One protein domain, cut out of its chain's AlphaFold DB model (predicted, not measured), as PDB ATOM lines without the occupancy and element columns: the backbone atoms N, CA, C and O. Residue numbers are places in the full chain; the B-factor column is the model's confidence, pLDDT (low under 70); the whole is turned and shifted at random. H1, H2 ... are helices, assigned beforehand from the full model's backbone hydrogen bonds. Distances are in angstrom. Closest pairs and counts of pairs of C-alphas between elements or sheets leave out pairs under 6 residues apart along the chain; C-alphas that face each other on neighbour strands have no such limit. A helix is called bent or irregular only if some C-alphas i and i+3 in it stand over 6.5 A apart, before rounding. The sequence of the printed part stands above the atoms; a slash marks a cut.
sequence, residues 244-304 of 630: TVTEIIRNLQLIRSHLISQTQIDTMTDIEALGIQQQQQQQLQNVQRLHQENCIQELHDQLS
ATOM      1  N   THR A 244     144.021 182.211 134.672       92.75
ATOM      2  CA  THR A 244     143.009 181.167 134.453       92.75
ATOM      3  C   THR A 244     142.008 181.575 133.371       92.75
ATOM      4  O   THR A 244     141.638 180.758 132.532       92.75
ATOM      5  N   VAL A 245     141.596 182.845 133.344       92.00
ATOM      6  CA  VAL A 245     140.655 183.351 132.333       92.00
ATOM      7  C   VAL A 245     141.279 183.324 130.938       92.00
ATOM      8  O   VAL A 245     140.620 182.885 129.995       92.00
ATOM      9  N   THR A 246     142.548 183.712 130.790       90.88
ATOM     10  CA  THR A 246     143.234 183.635 129.490       90.88
ATOM     11  C   THR A 246     143.369 182.200 128.984       90.88
ATOM     12  O   THR A 246     143.186 181.961 127.791       90.88
ATOM     13  N   GLU A 247     143.610 181.237 129.877       92.00
ATOM     14  CA  GLU A 247     143.720 179.821 129.507       92.00
ATOM     15  C   GLU A 247     142.361 179.228 129.108       92.00
ATOM     16  O   GLU A 247     142.250 178.526 128.103       92.00
ATOM     17  N   ILE A 248     141.288 179.581 129.823       94.50
ATOM     18  CA  ILE A 248     139.920 179.183 129.458       94.50
ATOM     19  C   ILE A 248     139.534 179.762 128.091       94.50
ATOM     20  O   ILE A 248     138.981 179.046 127.255       94.50
ATOM     21  N   ILE A 249     139.853 181.034 127.829       94.88
ATOM     22  CA  ILE A 249     139.593 181.665 126.525       94.88
ATOM     23  C   ILE A 249     140.363 180.938 125.416       94.88
ATOM     24  O   ILE A 249     139.789 180.654 124.363       94.88
ATOM     25  N   ARG A 250     141.631 180.584 125.658       94.31
ATOM     26  CA  ARG A 250     142.452 179.822 124.708       94.31
ATOM     27  C   ARG A 250     141.847 178.448 124.410       94.31
ATOM     28  O   ARG A 250     141.727 178.076 123.244       94.31
ATOM     29  N   ASN A 251     141.401 177.731 125.438       93.88
ATOM     30  CA  ASN A 251     140.777 176.416 125.285       93.88
ATOM     31  C   ASN A 251     139.441 176.492 124.536       93.88
ATOM     32  O   ASN A 251     139.196 175.690 123.636       93.88
ATOM     33  N   LEU A 252     138.604 177.497 124.814       95.94
ATOM     34  CA  LEU A 252     137.356 177.717 124.074       95.94
ATOM     35  C   LEU A 252     137.604 178.050 122.597       95.94
ATOM     36  O   LEU A 252     136.860 177.588 121.730       95.94
ATOM     37  N   GLN A 253     138.654 178.814 122.286       90.88
ATOM     38  CA  GLN A 253     139.047 179.086 120.900       90.88
ATOM     39  C   GLN A 253     139.518 177.816 120.179       90.88
ATOM     40  O   GLN A 253     139.161 177.611 119.018       90.88
ATOM     41  N   LEU A 254     140.255 176.945 120.869       93.12
ATOM     42  CA  LEU A 254     140.727 175.674 120.322       93.12
ATOM     43  C   LEU A 254     139.560 174.707 120.057       93.12
ATOM     44  O   LEU A 254     139.464 174.154 118.963       93.12
ATOM     45  N   ILE A 255     138.610 174.600 120.994       93.31
ATOM     46  CA  ILE A 255     137.371 173.819 120.824       93.31
ATOM     47  C   ILE A 255     136.544 174.358 119.651       93.31
ATOM     48  O   ILE A 255     136.085 173.587 118.809       93.31
ATOM     49  N   ARG A 256     136.384 175.685 119.548       90.19
ATOM     50  CA  ARG A 256     135.661 176.312 118.431       90.19
ATOM     51  C   ARG A 256     136.332 176.018 117.090       90.19
ATOM     52  O   ARG A 256     135.632 175.714 116.129       90.19
ATOM     53  N   SER A 257     137.662 176.090 117.023       88.12
ATOM     54  CA  SER A 257     138.410 175.739 115.814       88.12
ATOM     55  C   SER A 257     138.194 174.277 115.432       88.12
ATOM     56  O   SER A 257     137.979 173.988 114.260       88.12
ATOM     57  N   HIS A 258     138.215 173.365 116.407       86.00
ATOM     58  CA  HIS A 258     138.008 171.942 116.153       86.00
ATOM     59  C   HIS A 258     136.585 171.649 115.657       86.00
ATOM     60  O   HIS A 258     136.410 170.911 114.694       86.00
ATOM     61  N   LEU A 259     135.567 172.264 116.269       86.00
ATOM     62  CA  LEU A 259     134.167 172.101 115.862       86.00
ATOM     63  C   LEU A 259     133.908 172.626 114.448       86.00
ATOM     64  O   LEU A 259     133.257 171.943 113.663       86.00
ATOM     65  N   ILE A 260     134.444 173.803 114.104       83.75
ATOM     66  CA  ILE A 260     134.287 174.375 112.758       83.75
ATOM     67  C   ILE A 260     134.939 173.460 111.716       83.75
ATOM     68  O   ILE A 260     134.298 173.131 110.718       83.75
ATOM     69  N   SER A 261     136.161 172.985 111.974       78.44
ATOM     70  CA  SER A 261     136.839 172.042 111.080       78.44
ATOM     71  C   SER A 261     136.069 170.728 110.935       78.44
ATOM     72  O   SER A 261     135.934 170.232 109.821       78.44
ATOM     73  N   GLN A 262     135.505 170.194 112.023       78.88
ATOM     74  CA  GLN A 262     134.715 168.962 111.983       78.88
ATOM     75  C   GLN A 262     133.448 169.129 111.133       78.88
ATOM     76  O   GLN A 262     133.179 168.304 110.265       78.88
ATOM     77  N   THR A 263     132.711 170.231 111.314       74.81
ATOM     78  CA  THR A 263     131.488 170.490 110.532       74.81
ATOM     79  C   THR A 263     131.756 170.703 109.045       74.81
ATOM     80  O   THR A 263     130.925 170.333 108.225       74.81
ATOM     81  N   GLN A 264     132.915 171.264 108.682       73.19
ATOM     82  CA  GLN A 264     133.289 171.433 107.277       73.19
ATOM     83  C   GLN A 264     133.636 170.098 106.612       73.19
ATOM     84  O   GLN A 264     133.316 169.907 105.440       73.19
ATOM     85  N   ILE A 265     134.231 169.166 107.363       73.31
ATOM     86  CA  ILE A 265     134.556 167.822 106.874       73.31
ATOM     87  C   ILE A 265     133.282 167.026 106.570       73.31
ATOM     88  O   ILE A 265     133.214 166.404 105.516       73.31
ATOM     89  N   ASP A 266     132.251 167.118 107.415       77.12
ATOM     90  CA  ASP A 266     130.998 166.370 107.217       77.12
ATOM     91  C   ASP A 266     130.166 166.874 106.018       77.12
ATOM     92  O   ASP A 266     129.337 166.140 105.481       77.12
ATOM     93  N   THR A 267     130.374 168.121 105.580       79.81
ATOM     94  CA  THR A 267     129.664 168.713 104.427       79.81
ATOM     95  C   THR A 267     130.419 168.635 103.103       79.81
ATOM     96  O   THR A 267     129.836 168.918 102.054       79.81
ATOM     97  N   MET A 268     131.704 168.286 103.124       73.25
ATOM     98  CA  MET A 268     132.509 168.208 101.910       73.25
ATOM     99  C   MET A 268     132.272 166.896 101.177       73.25
ATOM    100  O   MET A 268     132.215 165.818 101.763       73.25
ATOM    101  N   THR A 269     132.191 166.992  99.856       78.12
ATOM    102  CA  THR A 269     132.201 165.803  99.001       78.12
ATOM    103  C   THR A 269     133.510 165.025  99.190       78.12
ATOM    104  O   THR A 269     134.556 165.627  99.428       78.12
ATOM    105  N   ASP A 270     133.473 163.693  99.054       77.94
ATOM    106  CA  ASP A 270     134.618 162.774  99.261       77.94
ATOM    107  C   ASP A 270     135.934 163.236  98.593       77.94
ATOM    108  O   ASP A 270     137.034 162.953  99.068       77.94
ATOM    109  N   ILE A 271     135.837 163.986  97.491       82.50
ATOM    110  CA  ILE A 271     136.979 164.526  96.741       82.50
ATOM    111  C   ILE A 271     137.670 165.668  97.505       82.50
ATOM    112  O   ILE A 271     138.900 165.739  97.544       82.50
ATOM    113  N   GLU A 272     136.899 166.554  98.130       85.25
ATOM    114  CA  GLU A 272     137.431 167.667  98.917       85.25
ATOM    115  C   GLU A 272     137.942 167.179 100.279       85.25
ATOM    116  O   GLU A 272     138.993 167.633 100.736       85.25
ATOM    117  N   ALA A 273     137.285 166.175 100.874       82.19
ATOM    118  CA  ALA A 273     137.767 165.504 102.083       82.19
ATOM    119  C   ALA A 273     139.166 164.893 101.884       82.19
ATOM    120  O   ALA A 273     140.050 165.090 102.723       82.19
ATOM    121  N   LEU A 274     139.416 164.248 100.736       87.94
ATOM    122  CA  LEU A 274     140.743 163.732 100.382       87.94
ATOM    123  C   LEU A 274     141.778 164.861 100.212       87.94
ATOM    124  O   LEU A 274     142.931 164.723 100.630       87.94
ATOM    125  N   GLY A 275     141.371 165.992  99.626       90.50
ATOM    126  CA  GLY A 275     142.221 167.176  99.465       90.50
ATOM    127  C   GLY A 275     142.644 167.787 100.803       90.50
ATOM    128  O   GLY A 275     143.833 168.035 101.022       90.50
ATOM    129  N   ILE A 276     141.698 167.957 101.731       84.69
ATOM    130  CA  ILE A 276     141.987 168.465 103.080       84.69
ATOM    131  C   ILE A 276     142.847 167.474 103.866       84.69
ATOM    132  O   ILE A 276     143.801 167.889 104.527       84.69
ATOM    133  N   GLN A 277     142.586 166.169 103.760       87.19
ATOM    134  CA  GLN A 277     143.409 165.155 104.420       87.19
ATOM    135  C   GLN A 277     144.858 165.179 103.909       87.19
ATOM    136  O   GLN A 277     145.802 165.138 104.704       87.19
ATOM    137  N   GLN A 278     145.057 165.302 102.594       90.38
ATOM    138  CA  GLN A 278     146.393 165.413 102.010       90.38
ATOM    139  C   GLN A 278     147.103 166.698 102.464       90.38
ATOM    140  O   GLN A 278     148.283 166.659 102.823       90.38
ATOM    141  N   GLN A 279     146.390 167.826 102.502       92.06
ATOM    142  CA  GLN A 279     146.946 169.091 102.978       92.06
ATOM    143  C   GLN A 279     147.331 169.018 104.462       92.06
ATOM    144  O   GLN A 279     148.413 169.474 104.840       92.06
ATOM    145  N   GLN A 280     146.492 168.401 105.296       89.94
ATOM    146  CA  GLN A 280     146.775 168.208 106.716       89.94
ATOM    147  C   GLN A 280     148.027 167.344 106.913       89.94
ATOM    148  O   GLN A 280     148.905 167.695 107.705       89.94
ATOM    149  N   GLN A 281     148.168 166.260 106.145       90.44
ATOM    150  CA  GLN A 281     149.346 165.398 106.220       90.44
ATOM    151  C   GLN A 281     150.627 166.144 105.801       90.44
ATOM    152  O   GLN A 281     151.673 165.995 106.438       90.44
ATOM    153  N   GLN A 282     150.542 167.016 104.792       93.38
ATOM    154  CA  GLN A 282     151.664 167.860 104.379       93.38
ATOM    155  C   GLN A 282     152.015 168.922 105.436       93.38
ATOM    156  O   GLN A 282     153.195 169.190 105.681       93.38
ATOM    157  N   GLN A 283     151.016 169.497 106.111       92.19
ATOM    158  CA  GLN A 283     151.243 170.448 107.197       92.19
ATOM    159  C   GLN A 283     151.930 169.782 108.395       92.19
ATOM    160  O   GLN A 283     152.896 170.338 108.916       92.19
ATOM    161  N   LEU A 284     151.509 168.574 108.784       93.56
ATOM    162  CA  LEU A 284     152.182 167.788 109.828       93.56
ATOM    163  C   LEU A 284     153.649 167.510 109.479       93.56
ATOM    164  O   LEU A 284     154.528 167.660 110.331       93.56
ATOM    165  N   GLN A 285     153.934 167.177 108.219       92.88
ATOM    166  CA  GLN A 285     155.305 166.953 107.764       92.88
ATOM    167  C   GLN A 285     156.154 168.236 107.828       92.88
ATOM    168  O   GLN A 285     157.327 168.189 108.208       92.88
ATOM    169  N   ASN A 286     155.566 169.392 107.509       91.75
ATOM    170  CA  ASN A 286     156.237 170.686 107.641       91.75
ATOM    171  C   ASN A 286     156.475 171.075 109.104       91.75
ATOM    172  O   ASN A 286     157.550 171.579 109.415       91.75
ATOM    173  N   VAL A 287     155.530 170.806 110.009       93.44
ATOM    174  CA  VAL A 287     155.711 171.061 111.448       93.44
ATOM    175  C   VAL A 287     156.829 170.187 112.019       93.44
ATOM    176  O   VAL A 287     157.667 170.693 112.761       93.44
ATOM    177  N   GLN A 288     156.913 168.911 111.628       93.62
ATOM    178  CA  GLN A 288     158.030 168.048 112.029       93.62
ATOM    179  C   GLN A 288     159.377 168.563 111.513       93.62
ATOM    180  O   GLN A 288     160.346 168.603 112.270       93.62
ATOM    181  N   ARG A 289     159.439 169.006 110.249       93.69
ATOM    182  CA  ARG A 289     160.658 169.601 109.683       93.69
ATOM    183  C   ARG A 289     161.056 170.874 110.424       93.69
ATOM    184  O   ARG A 289     162.212 171.010 110.807       93.69
ATOM    185  N   LEU A 290     160.103 171.771 110.667       95.62
ATOM    186  CA  LEU A 290     160.348 173.021 111.381       95.62
ATOM    187  C   LEU A 290     160.825 172.754 112.814       95.62
ATOM    188  O   LEU A 290     161.743 173.408 113.293       95.62
ATOM    189  N   HIS A 291     160.240 171.765 113.493       93.81
ATOM    190  CA  HIS A 291     160.676 171.364 114.828       93.81
ATOM    191  C   HIS A 291     162.114 170.826 114.819       93.81
ATOM    192  O   HIS A 291     162.913 171.183 115.685       93.81
ATOM    193  N   GLN A 292     162.475 170.027 113.810       94.81
ATOM    194  CA  GLN A 292     163.847 169.555 113.624       94.81
ATOM    195  C   GLN A 292     164.823 170.715 113.367       94.81
ATOM    196  O   GLN A 292     165.907 170.738 113.950       94.81
ATOM    197  N   GLU A 293     164.445 171.682 112.533       95.00
ATOM    198  CA  GLU A 293     165.251 172.879 112.264       95.00
ATOM    199  C   GLU A 293     165.427 173.737 113.525       95.00
ATOM    200  O   GLU A 293     166.538 174.181 113.811       95.00
ATOM    201  N   ASN A 294     164.372 173.896 114.329       95.81
ATOM    202  CA  ASN A 294     164.427 174.665 115.572       95.81
ATOM    203  C   ASN A 294     165.330 173.996 116.624       95.81
ATOM    204  O   ASN A 294     166.112 174.672 117.284       95.81
ATOM    205  N   CYS A 295     165.309 172.661 116.719       96.12
ATOM    206  CA  CYS A 295     166.218 171.900 117.584       96.12
ATOM    207  C   CYS A 295     167.695 172.088 117.188       96.12
ATOM    208  O   CYS A 295     168.563 172.273 118.041       96.12
ATOM    209  N   ILE A 296     167.994 172.097 115.883       96.31
ATOM    210  CA  ILE A 296     169.357 172.350 115.391       96.31
ATOM    211  C   ILE A 296     169.781 173.794 115.681       96.31
ATOM    212  O   ILE A 296     170.929 174.027 116.065       96.31
ATOM    213  N   GLN A 297     168.867 174.755 115.522       96.38
ATOM    214  CA  GLN A 297     169.134 176.158 115.825       96.38
ATOM    215  C   GLN A 297     169.401 176.369 117.322       96.38
ATOM    216  O   GLN A 297     170.381 177.016 117.678       96.38
ATOM    217  N   GLU A 298     168.606 175.750 118.195       96.56
ATOM    218  CA  GLU A 298     168.814 175.805 119.643       96.56
ATOM    219  C   GLU A 298     170.168 175.198 120.039       96.56
ATOM    220  O   GLU A 298     170.914 175.788 120.819       96.56
ATOM    221  N   LEU A 299     170.541 174.057 119.449       96.94
ATOM    222  CA  LEU A 299     171.856 173.454 119.667       96.94
ATOM    223  C   LEU A 299     172.987 174.387 119.209       96.94
ATOM    224  O   LEU A 299     174.001 174.522 119.898       96.94
ATOM    225  N   HIS A 300     172.822 175.050 118.064       95.81
ATOM    226  CA  HIS A 300     173.787 176.032 117.579       95.81
ATOM    227  C   HIS A 300     173.920 177.219 118.542       95.81
ATOM    228  O   HIS A 300     175.038 177.669 118.806       95.81
ATOM    229  N   ASP A 301     172.814 177.695 119.108       95.06
ATOM    230  CA  ASP A 301     172.809 178.803 120.062       95.06
ATOM    231  C   ASP A 301     173.418 178.393 121.411       95.06
ATOM    232  O   ASP A 301     174.212 179.148 121.975       95.06
ATOM    233  N   GLN A 302     173.164 177.171 121.890       95.56
ATOM    234  CA  GLN A 302     173.801 176.619 123.093       95.56
ATOM    235  C   GLN A 302     175.319 176.466 122.917       95.56
ATOM    236  O   GLN A 302     176.093 176.856 123.797       95.56
ATOM    237  N   LEU A 303     175.766 175.953 121.765       94.69
ATOM    238  CA  LEU A 303     177.190 175.871 121.432       94.69
ATOM    239  C   LEU A 303     177.800 177.272 121.308       94.69
ATOM    240  O   LEU A 303     178.865 177.540 121.863       94.69
ATOM    241  N   SER A 304     177.109 178.196 120.646       94.12
ATOM    242  CA  SER A 304     177.565 179.581 120.503       94.12
ATOM    243  C   SER A 304     177.659 180.290 121.853       94.12
ATOM    244  O   SER A 304     178.621 181.015 122.086       94.12
TER     245      SER A 304
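What this domain is: This is residues 244 to 304 of the 630 residues of the protein "uncharacterized protein LOC117573070 isoform X4" of Drosophila albomicans (UniProt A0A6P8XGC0). A long helix, H2, and a shorter one, H1, meet near their ends at a corner and make an open V; H2 runs along the longest axis, and H1 folds back from the corner. The arms of the V stick out free of each other, residues 278 to 304 in H2 and 244 to 263 in H1, and the whole is flat. The printed part has 61 residues, with two named helices in the order H1, H2 and no named strand; the class is all helix. It is extended, with a radius of gyration of the C-alphas of 17.4 A, and the C-alphas span 52 by 37 by 6 A.

Where its parts are: H2, the longest helix, holds residues 270 to 304 and measures 50.8 A from first to last C-alpha. It begins with C-alpha 270 at (134.618, 162.774, 99.261) and ends with C-alpha 304 at (177.565, 179.581, 120.503). H1 holds residues 244 to 267 and measures 35.1 A, beginning with C-alpha 244 at (143.009, 181.167, 134.453). Neither helix is bent or irregular.

How they stand to each other: H2 and H1 are close but not clearly touching, with 1 pair of C-alphas within 8 A: those of Ala 273 and Ile 265, 6.2 A apart. They run opposite ways at a steep tilt of 36 degrees, only just beyond shallow. Their centres are 21.7 A apart. In both H1 and H2 every O i to N i+4 pair is within hydrogen-bond range.

The domain as a whole: The two C-alphas farthest apart are those of Thr 269 and Ser 304, at 52.1 A. The first and last printed C-alphas, of Thr 244 and Ser 304, are 37.3 A apart. The printed part has no cut, and the link from H1 to H2, of 2 residues, is tight. The mean pLDDT of the printed part is 89.5, and no printed residue is under 70.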